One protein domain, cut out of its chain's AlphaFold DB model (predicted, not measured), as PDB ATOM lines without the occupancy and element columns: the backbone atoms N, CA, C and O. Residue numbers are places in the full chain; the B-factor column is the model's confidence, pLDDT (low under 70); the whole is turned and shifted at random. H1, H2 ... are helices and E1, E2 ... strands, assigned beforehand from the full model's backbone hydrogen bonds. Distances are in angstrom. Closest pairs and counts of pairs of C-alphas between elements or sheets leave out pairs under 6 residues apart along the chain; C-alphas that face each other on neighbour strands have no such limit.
ATOM      1  N   GLY A   8      35.167 -32.381 -18.631       97.62
ATOM      2  CA  GLY A   8      35.752 -32.261 -19.955       97.62
ATOM      3  C   GLY A   8      35.801 -33.606 -20.666       97.62
ATOM      4  O   GLY A   8      35.863 -34.662 -20.033       97.62
ATOM      5  N   VAL A   9      35.788 -33.550 -21.993       98.12
ATOM      6  CA  VAL A   9      35.905 -34.699 -22.891       98.12
ATOM      7  C   VAL A   9      37.101 -34.456 -23.806       98.12
ATOM      8  O   VAL A   9      37.247 -33.360 -24.344       98.12
ATOM      9  N   GLY A  10      37.969 -35.460 -23.935       97.50
ATOM     10  CA  GLY A  10      39.174 -35.391 -24.764       97.50
ATOM     11  C   GLY A  10      38.947 -35.824 -26.207       97.50
ATOM     12  O   GLY A  10      37.851 -35.705 -26.736       97.50
ATOM     13  N   ALA A  11      39.998 -36.335 -26.850       97.19
ATOM     14  CA  ALA A  11      39.931 -36.811 -28.234       97.19
ATOM     15  C   ALA A  11      39.268 -38.196 -28.384       97.19
ATOM     16  O   ALA A  11      38.773 -38.512 -29.468       97.19
ATOM     17  N   GLN A  12      39.182 -38.984 -27.310       97.06
ATOM     18  CA  GLN A  12      38.596 -40.328 -27.278       97.06
ATOM     19  C   GLN A  12      37.354 -40.371 -26.379       97.06
ATOM     20  O   GLN A  12      37.360 -39.794 -25.295       97.06
ATOM     21  N   VAL A  13      36.314 -41.092 -26.814       96.06
ATOM     22  CA  VAL A  13      35.024 -41.211 -26.091       96.06
ATOM     23  C   VAL A  13      34.642 -42.645 -25.733       96.06
ATOM     24  O   VAL A  13      33.662 -42.869 -25.006       96.06
ATOM     25  N   TRP A  14      35.384 -43.621 -26.259       95.12
ATOM     26  CA  TRP A  14      35.156 -45.036 -26.002       95.12
ATOM     27  C   TRP A  14      36.389 -45.889 -26.341       95.12
ATOM     28  O   TRP A  14      37.133 -45.587 -27.272       95.12
ATOM     29  N   ALA A  15      36.554 -46.998 -25.623       95.25
ATOM     30  CA  ALA A  15      37.381 -48.142 -26.000       95.25
ATOM     31  C   ALA A  15      36.694 -49.430 -25.539       95.25
ATOM     32  O   ALA A  15      35.739 -49.400 -24.758       95.25
ATOM     33  N   CYS A  16      37.203 -50.584 -25.977       94.31
ATOM     34  CA  CYS A  16      36.579 -51.853 -25.614       94.31
ATOM     35  C   CYS A  16      36.608 -52.134 -24.114       94.31
ATOM     36  O   CYS A  16      35.707 -52.814 -23.636       94.31
ATOM     37  N   LEU A  17      37.619 -51.644 -23.385       94.62
ATOM     38  CA  LEU A  17      37.794 -51.865 -21.945       94.62
ATOM     39  C   LEU A  17      37.632 -53.347 -21.542       94.62
ATOM     40  O   LEU A  17      37.082 -53.652 -20.489       94.62
ATOM     41  N   ASN A  18      38.064 -54.272 -22.411       93.00
ATOM     42  CA  ASN A  18      37.867 -55.724 -22.272       93.00
ATOM     43  C   ASN A  18      36.405 -56.183 -22.091       93.00
ATOM     44  O   ASN A  18      36.148 -57.262 -21.568       93.00
ATOM     45  N   LYS A  19      35.433 -55.408 -22.586       90.56
ATOM     46  CA  LYS A  19      34.000 -55.748 -22.559       90.56
ATOM     47  C   LYS A  19      33.606 -56.832 -23.582       90.56
ATOM     48  O   LYS A  19      32.452 -57.246 -23.597       90.56
ATOM     49  N   PHE A  20      34.525 -57.278 -24.447       90.25
ATOM     50  CA  PHE A  20      34.289 -58.311 -25.465       90.25
ATOM     51  C   PHE A  20      34.988 -59.627 -25.089       90.25
ATOM     52  O   PHE A  20      36.211 -59.707 -25.221       90.25
ATOM     53  N   PRO A  21      34.250 -60.655 -24.630       88.38
ATOM     54  CA  PRO A  21      34.844 -61.922 -24.188       88.38
ATOM     55  C   PRO A  21      35.529 -62.702 -25.315       88.38
ATOM     56  O   PRO A  21      36.507 -63.404 -25.090       88.38
ATOM     57  N   ASP A  22      35.003 -62.564 -26.528       93.25
ATOM     58  CA  ASP A  22      35.466 -63.200 -27.760       93.25
ATOM     59  C   ASP A  22      36.709 -62.529 -28.358       93.25
ATOM     60  O   ASP A  22      37.314 -63.059 -29.287       93.25
ATOM     61  N   ASP A  23      37.087 -61.357 -27.850       92.62
ATOM     62  CA  ASP A  23      38.112 -60.528 -28.466       92.62
ATOM     63  C   ASP A  23      38.908 -59.724 -27.416       92.62
ATOM     64  O   ASP A  23      38.756 -58.498 -27.312       92.62
ATOM     65  N   PRO A  24      39.763 -60.396 -26.618       93.25
ATOM     66  CA  PRO A  24      40.504 -59.774 -25.525       93.25
ATOM     67  C   PRO A  24      41.469 -58.692 -26.028       93.25
ATOM     68  O   PRO A  24      42.061 -58.794 -27.108       93.25
ATOM     69  N   CYS A  25      41.653 -57.644 -25.223       96.06
ATOM     70  CA  CYS A  25      42.479 -56.486 -25.540       96.06
ATOM     71  C   CYS A  25      43.553 -56.259 -24.470       96.06
ATOM     72  O   CYS A  25      43.292 -55.747 -23.375       96.06
ATOM     73  N   LYS A  26      44.797 -56.589 -24.831       96.94
ATOM     74  CA  LYS A  26      45.975 -56.405 -23.974       96.94
ATOM     75  C   LYS A  26      46.172 -54.946 -23.560       96.94
ATOM     76  O   LYS A  26      46.480 -54.686 -22.402       96.94
ATOM     77  N   GLU A  27      45.959 -53.997 -24.466       97.00
ATOM     78  CA  GLU A  27      46.168 -52.578 -24.161       97.00
ATOM     79  C   GLU A  27      45.167 -52.072 -23.120       97.00
ATOM     80  O   GLU A  27      45.557 -51.530 -22.091       97.00
ATOM     81  N   CYS A  28      43.877 -52.372 -23.294       96.12
ATOM     82  CA  CYS A  28      42.870 -52.050 -22.283       96.12
ATOM     83  C   CYS A  28      43.134 -52.747 -20.938       96.12
ATOM     84  O   CYS A  28      42.854 -52.164 -19.896       96.12
ATOM     85  N   ALA A  29      43.693 -53.965 -20.936       95.69
ATOM     86  CA  ALA A  29      44.026 -54.675 -19.695       95.69
ATOM     87  C   ALA A  29      45.162 -53.995 -18.914       95.69
ATOM     88  O   ALA A  29      45.225 -54.113 -17.696       95.69
ATOM     89  N   ASN A  30      46.033 -53.260 -19.610       95.56
ATOM     90  CA  ASN A  30      47.167 -52.547 -19.026       95.56
ATOM     91  C   ASN A  30      46.889 -51.050 -18.798       95.56
ATOM     92  O   ASN A  30      47.829 -50.284 -18.603       95.56
ATOM     93  N   GLY A  31      45.624 -50.610 -18.861       93.44
ATOM     94  CA  GLY A  31      45.268 -49.189 -18.731       93.44
ATOM     95  C   GLY A  31      45.775 -48.317 -19.887       93.44
ATOM     96  O   GLY A  31      45.947 -47.115 -19.727       93.44
ATOM     97  N   LYS A  32      46.046 -48.934 -21.041       95.56
ATOM     98  CA  LYS A  32      46.539 -48.320 -22.281       95.56
ATOM     99  C   LYS A  32      45.426 -48.232 -23.322       95.56
ATOM    100  O   LYS A  32      45.615 -48.508 -24.503       95.56
ATOM    101  N   ASP A  33      44.224 -47.885 -22.889       95.38
ATOM    102  CA  ASP A  33      43.025 -47.839 -23.725       95.38
ATOM    103  C   ASP A  33      43.106 -46.812 -24.869       95.38
ATOM    104  O   ASP A  33      42.422 -46.991 -25.876       95.38
ATOM    105  N   ALA A  34      44.005 -45.825 -24.777       94.75
ATOM    106  CA  ALA A  34      44.402 -44.954 -25.890       94.75
ATOM    107  C   ALA A  34      44.956 -45.716 -27.113       94.75
ATOM    108  O   ALA A  34      44.840 -45.255 -28.244       94.75
ATOM    109  N   TYR A  35      45.525 -46.906 -26.900       95.94
ATOM    110  CA  TYR A  35      46.073 -47.779 -27.943       95.94
ATOM    111  C   TYR A  35      45.127 -48.938 -28.294       95.94
ATOM    112  O   TYR A  35      45.517 -49.916 -28.935       95.94
ATOM    113  N   CYS A  36      43.867 -48.873 -27.858       96.06
ATOM    114  CA  CYS A  36      42.890 -49.903 -28.167       96.06
ATOM    115  C   CYS A  36      42.625 -49.976 -29.681       96.06
ATOM    116  O   CYS A  36      42.270 -48.981 -30.314       96.06
ATOM    117  N   ARG A  37      42.667 -51.185 -30.260       93.00
ATOM    118  CA  ARG A  37      42.264 -51.407 -31.668       93.00
ATOM    119  C   ARG A  37      40.808 -51.021 -31.963       93.00
ATOM    120  O   ARG A  37      40.451 -50.833 -33.117       93.00
ATOM    121  N   HIS A  38      39.988 -50.918 -30.918       92.62
ATOM    122  CA  HIS A  38      38.584 -50.512 -30.980       92.62
ATOM    123  C   HIS A  38      38.355 -49.128 -30.364       92.62
ATOM    124  O   HIS A  38      37.249 -48.852 -29.910       92.62
ATOM    125  N   HIS A  39      39.385 -48.287 -30.248       94.12
ATOM    126  CA  HIS A  39      39.196 -46.910 -29.793       94.12
ATOM    127  C   HIS A  39      38.197 -46.181 -30.709       94.12
ATOM    128  O   HIS A  39      38.143 -46.425 -31.914       94.12
ATOM    129  N   VAL A  40      37.399 -45.288 -30.129       95.50
ATOM    130  CA  VAL A  40      36.460 -44.440 -30.871       95.50
ATOM    131  C   VAL A  40      36.789 -42.991 -30.560       95.50
ATOM    132  O   VAL A  40      36.768 -42.564 -29.398       95.50
ATOM    133  N   GLY A  41      37.091 -42.237 -31.614       96.56
ATOM    134  CA  GLY A  41      37.316 -40.805 -31.538       96.56
ATOM    135  C   GLY A  41      36.026 -40.031 -31.277       96.56
ATOM    136  O   GLY A  41      34.919 -40.463 -31.606       96.56
ATOM    137  N   THR A  42      36.183 -38.847 -30.703       97.50
ATOM    138  CA  THR A  42      35.080 -37.947 -30.318       97.50
ATOM    139  C   THR A  42      34.229 -37.496 -31.499       97.50
ATOM    140  O   THR A  42      33.064 -37.153 -31.326       97.50
ATOM    141  N   TYR A  43      34.783 -37.526 -32.708       96.50
ATOM    142  CA  TYR A  43      34.060 -37.246 -33.940       96.50
ATOM    143  C   TYR A  43      34.537 -38.152 -35.080       96.50
ATOM    144  O   TYR A  43      35.631 -38.720 -35.019       96.50
ATOM    145  N   ASN A  44      33.711 -38.274 -36.123       95.56
ATOM    146  CA  ASN A  44      34.014 -39.008 -37.358       95.56
ATOM    147  C   ASN A  44      34.488 -40.459 -37.124       95.56
ATOM    148  O   ASN A  44      35.305 -40.993 -37.871       95.56
ATOM    149  N   SER A  45      34.006 -41.092 -36.057       93.94
ATOM    150  CA  SER A  45      34.338 -42.472 -35.699       93.94
ATOM    151  C   SER A  45      33.065 -43.294 -35.546       93.94
ATOM    152  O   SER A  45      32.018 -42.762 -35.182       93.94
ATOM    153  N   LYS A  46      33.149 -44.600 -35.813       91.50
ATOM    154  CA  LYS A  46      32.035 -45.541 -35.641       91.50
ATOM    155  C   LYS A  46      32.250 -46.401 -34.405       91.50
ATOM    156  O   LYS A  46      33.368 -46.838 -34.138       91.50
ATOM    157  N   TYR A  47      31.174 -46.710 -33.693       88.19
ATOM    158  CA  TYR A  47      31.222 -47.737 -32.657       88.19
ATOM    159  C   TYR A  47      31.142 -49.133 -33.292       88.19
ATOM    160  O   TYR A  47      30.409 -49.355 -34.251       88.19
ATOM    161  N   ARG A  48      31.859 -50.109 -32.719       80.12
ATOM    162  CA  ARG A  48      31.984 -51.482 -33.257       80.12
ATOM    163  C   ARG A  48      30.647 -52.234 -33.432       80.12
ATOM    164  O   ARG A  48      30.603 -53.195 -34.189       80.12
ATOM    165  N   LYS A  49      29.586 -51.862 -32.701       72.75
ATOM    166  CA  LYS A  49      28.300 -52.594 -32.657       72.75
ATOM    167  C   LYS A  49      27.061 -51.689 -32.744       72.75
ATOM    168  O   LYS A  49      26.030 -52.018 -32.171       72.75
ATOM    169  N   THR A  50      27.164 -50.533 -33.390       69.69
ATOM    170  CA  THR A  50      26.004 -49.655 -33.625       69.69
ATOM    171  C   THR A  50      25.609 -49.672 -35.093       69.69
ATOM    172  O   THR A  50      26.486 -49.853 -35.937       69.69
ATOM    173  N   ASP A  51      24.330 -49.414 -35.376       65.31
ATOM    174  CA  ASP A  51      23.732 -49.273 -36.716       65.31
ATOM    175  C   ASP A  51      24.303 -48.058 -37.479       65.31
ATOM    176  O   ASP A  51      23.629 -47.055 -37.684       65.31
ATOM    177  N   ASP A  52      25.592 -48.091 -37.821       72.38
ATOM    178  CA  ASP A  52      26.321 -47.035 -38.537       72.38
ATOM    179  C   ASP A  52      26.382 -45.654 -37.861       72.38
ATOM    180  O   ASP A  52      26.858 -44.693 -38.469       72.38
ATOM    181  N   ALA A  53      25.993 -45.541 -36.589       84.50
ATOM    182  CA  ALA A  53      26.103 -44.297 -35.834       84.50
ATOM    183  C   ALA A  53      27.553 -43.767 -35.809       84.50
ATOM    184  O   ALA A  53      28.483 -44.450 -35.365       84.50
ATOM    185  N   ILE A  54      27.721 -42.524 -36.267       92.38
ATOM    186  CA  ILE A  54      28.990 -41.790 -36.267       92.38
ATOM    187  C   ILE A  54      29.022 -40.849 -35.057       92.38
ATOM    188  O   ILE A  54      27.999 -40.293 -34.653       92.38
ATOM    189  N   THR A  55      30.197 -40.666 -34.460       95.06
ATOM    190  CA  THR A  55      30.403 -39.692 -33.386       95.06
ATOM    191  C   THR A  55      30.421 -38.254 -33.912       95.06
ATOM    192  O   THR A  55      31.035 -37.954 -34.941       95.06
ATOM    193  N   TYR A  56      29.775 -37.349 -33.173       95.44
ATOM    194  CA  TYR A  56      29.766 -35.907 -33.423       95.44
ATOM    195  C   TYR A  56      30.424 -35.181 -32.248       95.44
ATOM    196  O   TYR A  56      30.169 -35.510 -31.089       95.44
ATOM    197  N   GLY A  57      31.308 -34.235 -32.572       96.56
ATOM    198  CA  GLY A  57      32.199 -33.595 -31.606       96.56
ATOM    199  C   GLY A  57      31.586 -32.421 -30.844       96.56
ATOM    200  O   GLY A  57      30.386 -32.177 -30.883       96.56
ATOM    201  N   GLY A  58      32.449 -31.666 -30.161       96.62
ATOM    202  CA  GLY A  58      32.052 -30.600 -29.234       96.62
ATOM    203  C   GLY A  58      31.611 -29.271 -29.857       96.62
ATOM    204  O   GLY A  58      31.338 -28.338 -29.114       96.62
ATOM    205  N   TYR A  59      31.541 -29.140 -31.186       97.69
ATOM    206  CA  TYR A  59      31.005 -27.933 -31.843       97.69
ATOM    207  C   TYR A  59      29.476 -28.030 -31.949       97.69
ATOM    208  O   TYR A  59      28.901 -27.997 -33.034       97.69
ATOM    209  N   ALA A  60      28.846 -28.246 -30.799       96.81
ATOM    210  CA  ALA A  60      27.425 -28.482 -30.603       96.81
ATOM    211  C   ALA A  60      27.052 -28.125 -29.155       96.81
ATOM    212  O   ALA A  60      27.926 -28.068 -28.289       96.81
ATOM    213  N   ASP A  61      25.760 -27.951 -28.873       97.94
ATOM    214  CA  ASP A  61      25.286 -27.619 -27.519       97.94
ATOM    215  C   ASP A  61      25.474 -28.771 -26.518       97.94
ATOM    216  O   ASP A  61      25.633 -28.549 -25.317       97.94
ATOM    217  N   TYR A  62      25.457 -30.018 -27.006       97.06
ATOM    218  CA  TYR A  62      25.530 -31.221 -26.180       97.06
ATOM    219  C   TYR A  62      26.356 -32.319 -26.845       97.06
ATOM    220  O   TYR A  62      26.331 -32.494 -28.062       97.06
ATOM    221  N   ILE A  63      27.017 -33.127 -26.015       96.00
ATOM    222  CA  ILE A  63      27.727 -34.336 -26.430       96.00
ATOM    223  C   ILE A  63      27.334 -35.514 -25.536       96.00
ATOM    224  O   ILE A  63      27.122 -35.359 -24.330       96.00
ATOM    225  N   ARG A  64      27.248 -36.712 -26.121       92.88
ATOM    226  CA  ARG A  64      27.034 -37.967 -25.394       92.88
ATOM    227  C   ARG A  64      28.319 -38.784 -25.396       92.88
ATOM    228  O   ARG A  64      28.820 -39.140 -26.458       92.88
ATOM    229  N   VAL A  65      28.805 -39.129 -24.208       94.06
ATOM    230  CA  VAL A  65      30.041 -39.901 -24.021       94.06
ATOM    231  C   VAL A  65      29.870 -40.971 -22.954       94.06
ATOM    232  O   VAL A  65      28.969 -40.895 -22.114       94.06
ATOM    233  N   THR A  66      30.745 -41.971 -22.975       92.06
ATOM    234  CA  THR A  66      30.823 -42.971 -21.903       92.06
ATOM    235  C   THR A  66      31.500 -42.362 -20.678       92.06
ATOM    236  O   THR A  66      32.435 -41.576 -20.816       92.06
ATOM    237  N   HIS A  67      31.040 -42.719 -19.477       93.94
ATOM    238  CA  HIS A  67      31.499 -42.083 -18.237       93.94
ATOM    239  C   HIS A  67      33.011 -42.203 -17.982       93.94
ATOM    240  O   HIS A  67      33.580 -41.319 -17.353       93.94
ATOM    241  N   GLU A  68      33.665 -43.250 -18.493       95.06
ATOM    242  CA  GLU A  68      35.115 -43.456 -18.394       95.06
ATOM    243  C   GLU A  68      35.924 -42.360 -19.118       95.06
ATOM    244  O   GLU A  68      37.089 -42.151 -18.794       95.06
ATOM    245  N   TYR A  69      35.300 -41.636 -20.057       96.50
ATOM    246  CA  TYR A  69      35.910 -40.582 -20.883       96.50
ATOM    247  C   TYR A  69      35.403 -39.174 -20.550       96.50
ATOM    248  O   TYR A  69      35.664 -38.220 -21.285       96.50
ATOM    249  N   ALA A  70      34.665 -39.035 -19.448       97.19
ATOM    250  CA  ALA A  70      34.261 -37.751 -18.903       97.19
ATOM    251  C   ALA A  70      35.124 -37.437 -17.672       97.19
ATOM    252  O   ALA A  70      34.981 -38.037 -16.605       97.19
ATOM    253  N   PHE A  71      36.039 -36.484 -17.825       96.75
ATOM    254  CA  PHE A  71      37.032 -36.146 -16.811       96.75
ATOM    255  C   PHE A  71      36.560 -34.957 -15.988       96.75
ATOM    256  O   PHE A  71      36.203 -33.917 -16.536       96.75
ATOM    257  N   LYS A  72      36.577 -35.076 -14.659       97.25
ATOM    258  CA  LYS A  72      36.253 -33.941 -13.790       97.25
ATOM    259  C   LYS A  72      37.329 -32.862 -13.925       97.25
ATOM    260  O   LYS A  72      38.511 -33.153 -13.763       97.25
ATOM    261  N   ILE A  73      36.911 -31.624 -14.178       97.75
ATOM    262  CA  ILE A  73      37.827 -30.485 -14.278       97.75
ATOM    263  C   ILE A  73      38.048 -29.901 -12.878       97.75
ATOM    264  O   ILE A  73      37.058 -29.573 -12.221       97.75
ATOM    265  N   PRO A  74      39.301 -29.754 -12.405       96.44
ATOM    266  CA  PRO A  74      39.596 -29.095 -11.134       96.44
ATOM    267  C   PRO A  74      39.014 -27.681 -11.072       96.44
ATOM    268  O   PRO A  74      39.080 -26.949 -12.060       96.44
ATOM    269  N   ASP A  75      38.470 -27.285  -9.918       96.12
ATOM    270  CA  ASP A  75      37.725 -26.024  -9.767       96.12
ATOM    271  C   ASP A  75      38.589 -24.786 -10.055       96.12
ATOM    272  O   ASP A  75      38.102 -23.805 -10.618       96.12
ATOM    273  N   ASN A  76      39.888 -24.877  -9.759       97.19
ATOM    274  CA  ASN A  76      40.880 -23.820  -9.939       97.19
ATOM    275  C   ASN A  76      41.384 -23.640 -11.383       97.19
ATOM    276  O   ASN A  76      42.219 -22.766 -11.607       97.19
TER     277      ASN A  76
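Overview. This is residues 8 to 76 of the 117 residues of the protein "Dehydrogenase, putative" of Phytophthora infestans (strain T30-4) (UniProt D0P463). With little regular structure, the printed part is a flat piece made mainly of loops: short strand E1 runs through the middle, one-turn helix H1 lies toward one end, and a long looping stretch, residues 30 to 69, leads to short strand E2. The 69 residues hold E1, H1 and E2 in that order, a mixed class with 10 residues in named elements. It is only just compact, close to loose, with a radius of gyration of the C-alphas of 13.0 A, and spans 39 by 32 by 15 A.

Arrangement. Residues 8 to 9 pair antiparallel with residues 70 to 71 of E2, residues 70 to 72. E1, residues 12 to 14, pairs antiparallel with residues 40 to 41. E1 and E2 each pair with no named strand and are only just apart, closest 8.0 A. H1, residues 26 to 29, is apart from both; it is too short for an O i to N i+4 pair, but its one O i to N i+3 pair is within hydrogen-bond range.

Along the chain. E1 begins at C-alpha 12 (38.596, -40.328, -27.278) and is 6.0 A long, H1 is 5.0 A, and E2 is 6.7 A, ending at C-alpha 72 (36.253, -33.941, -13.790).

Size, cuts and confidence. The farthest C-alphas, Asp 22 and Asn 76, are 43.6 A apart. The printed part has no cut, and both links are long. Residues 50 to 51 are under pLDDT 70.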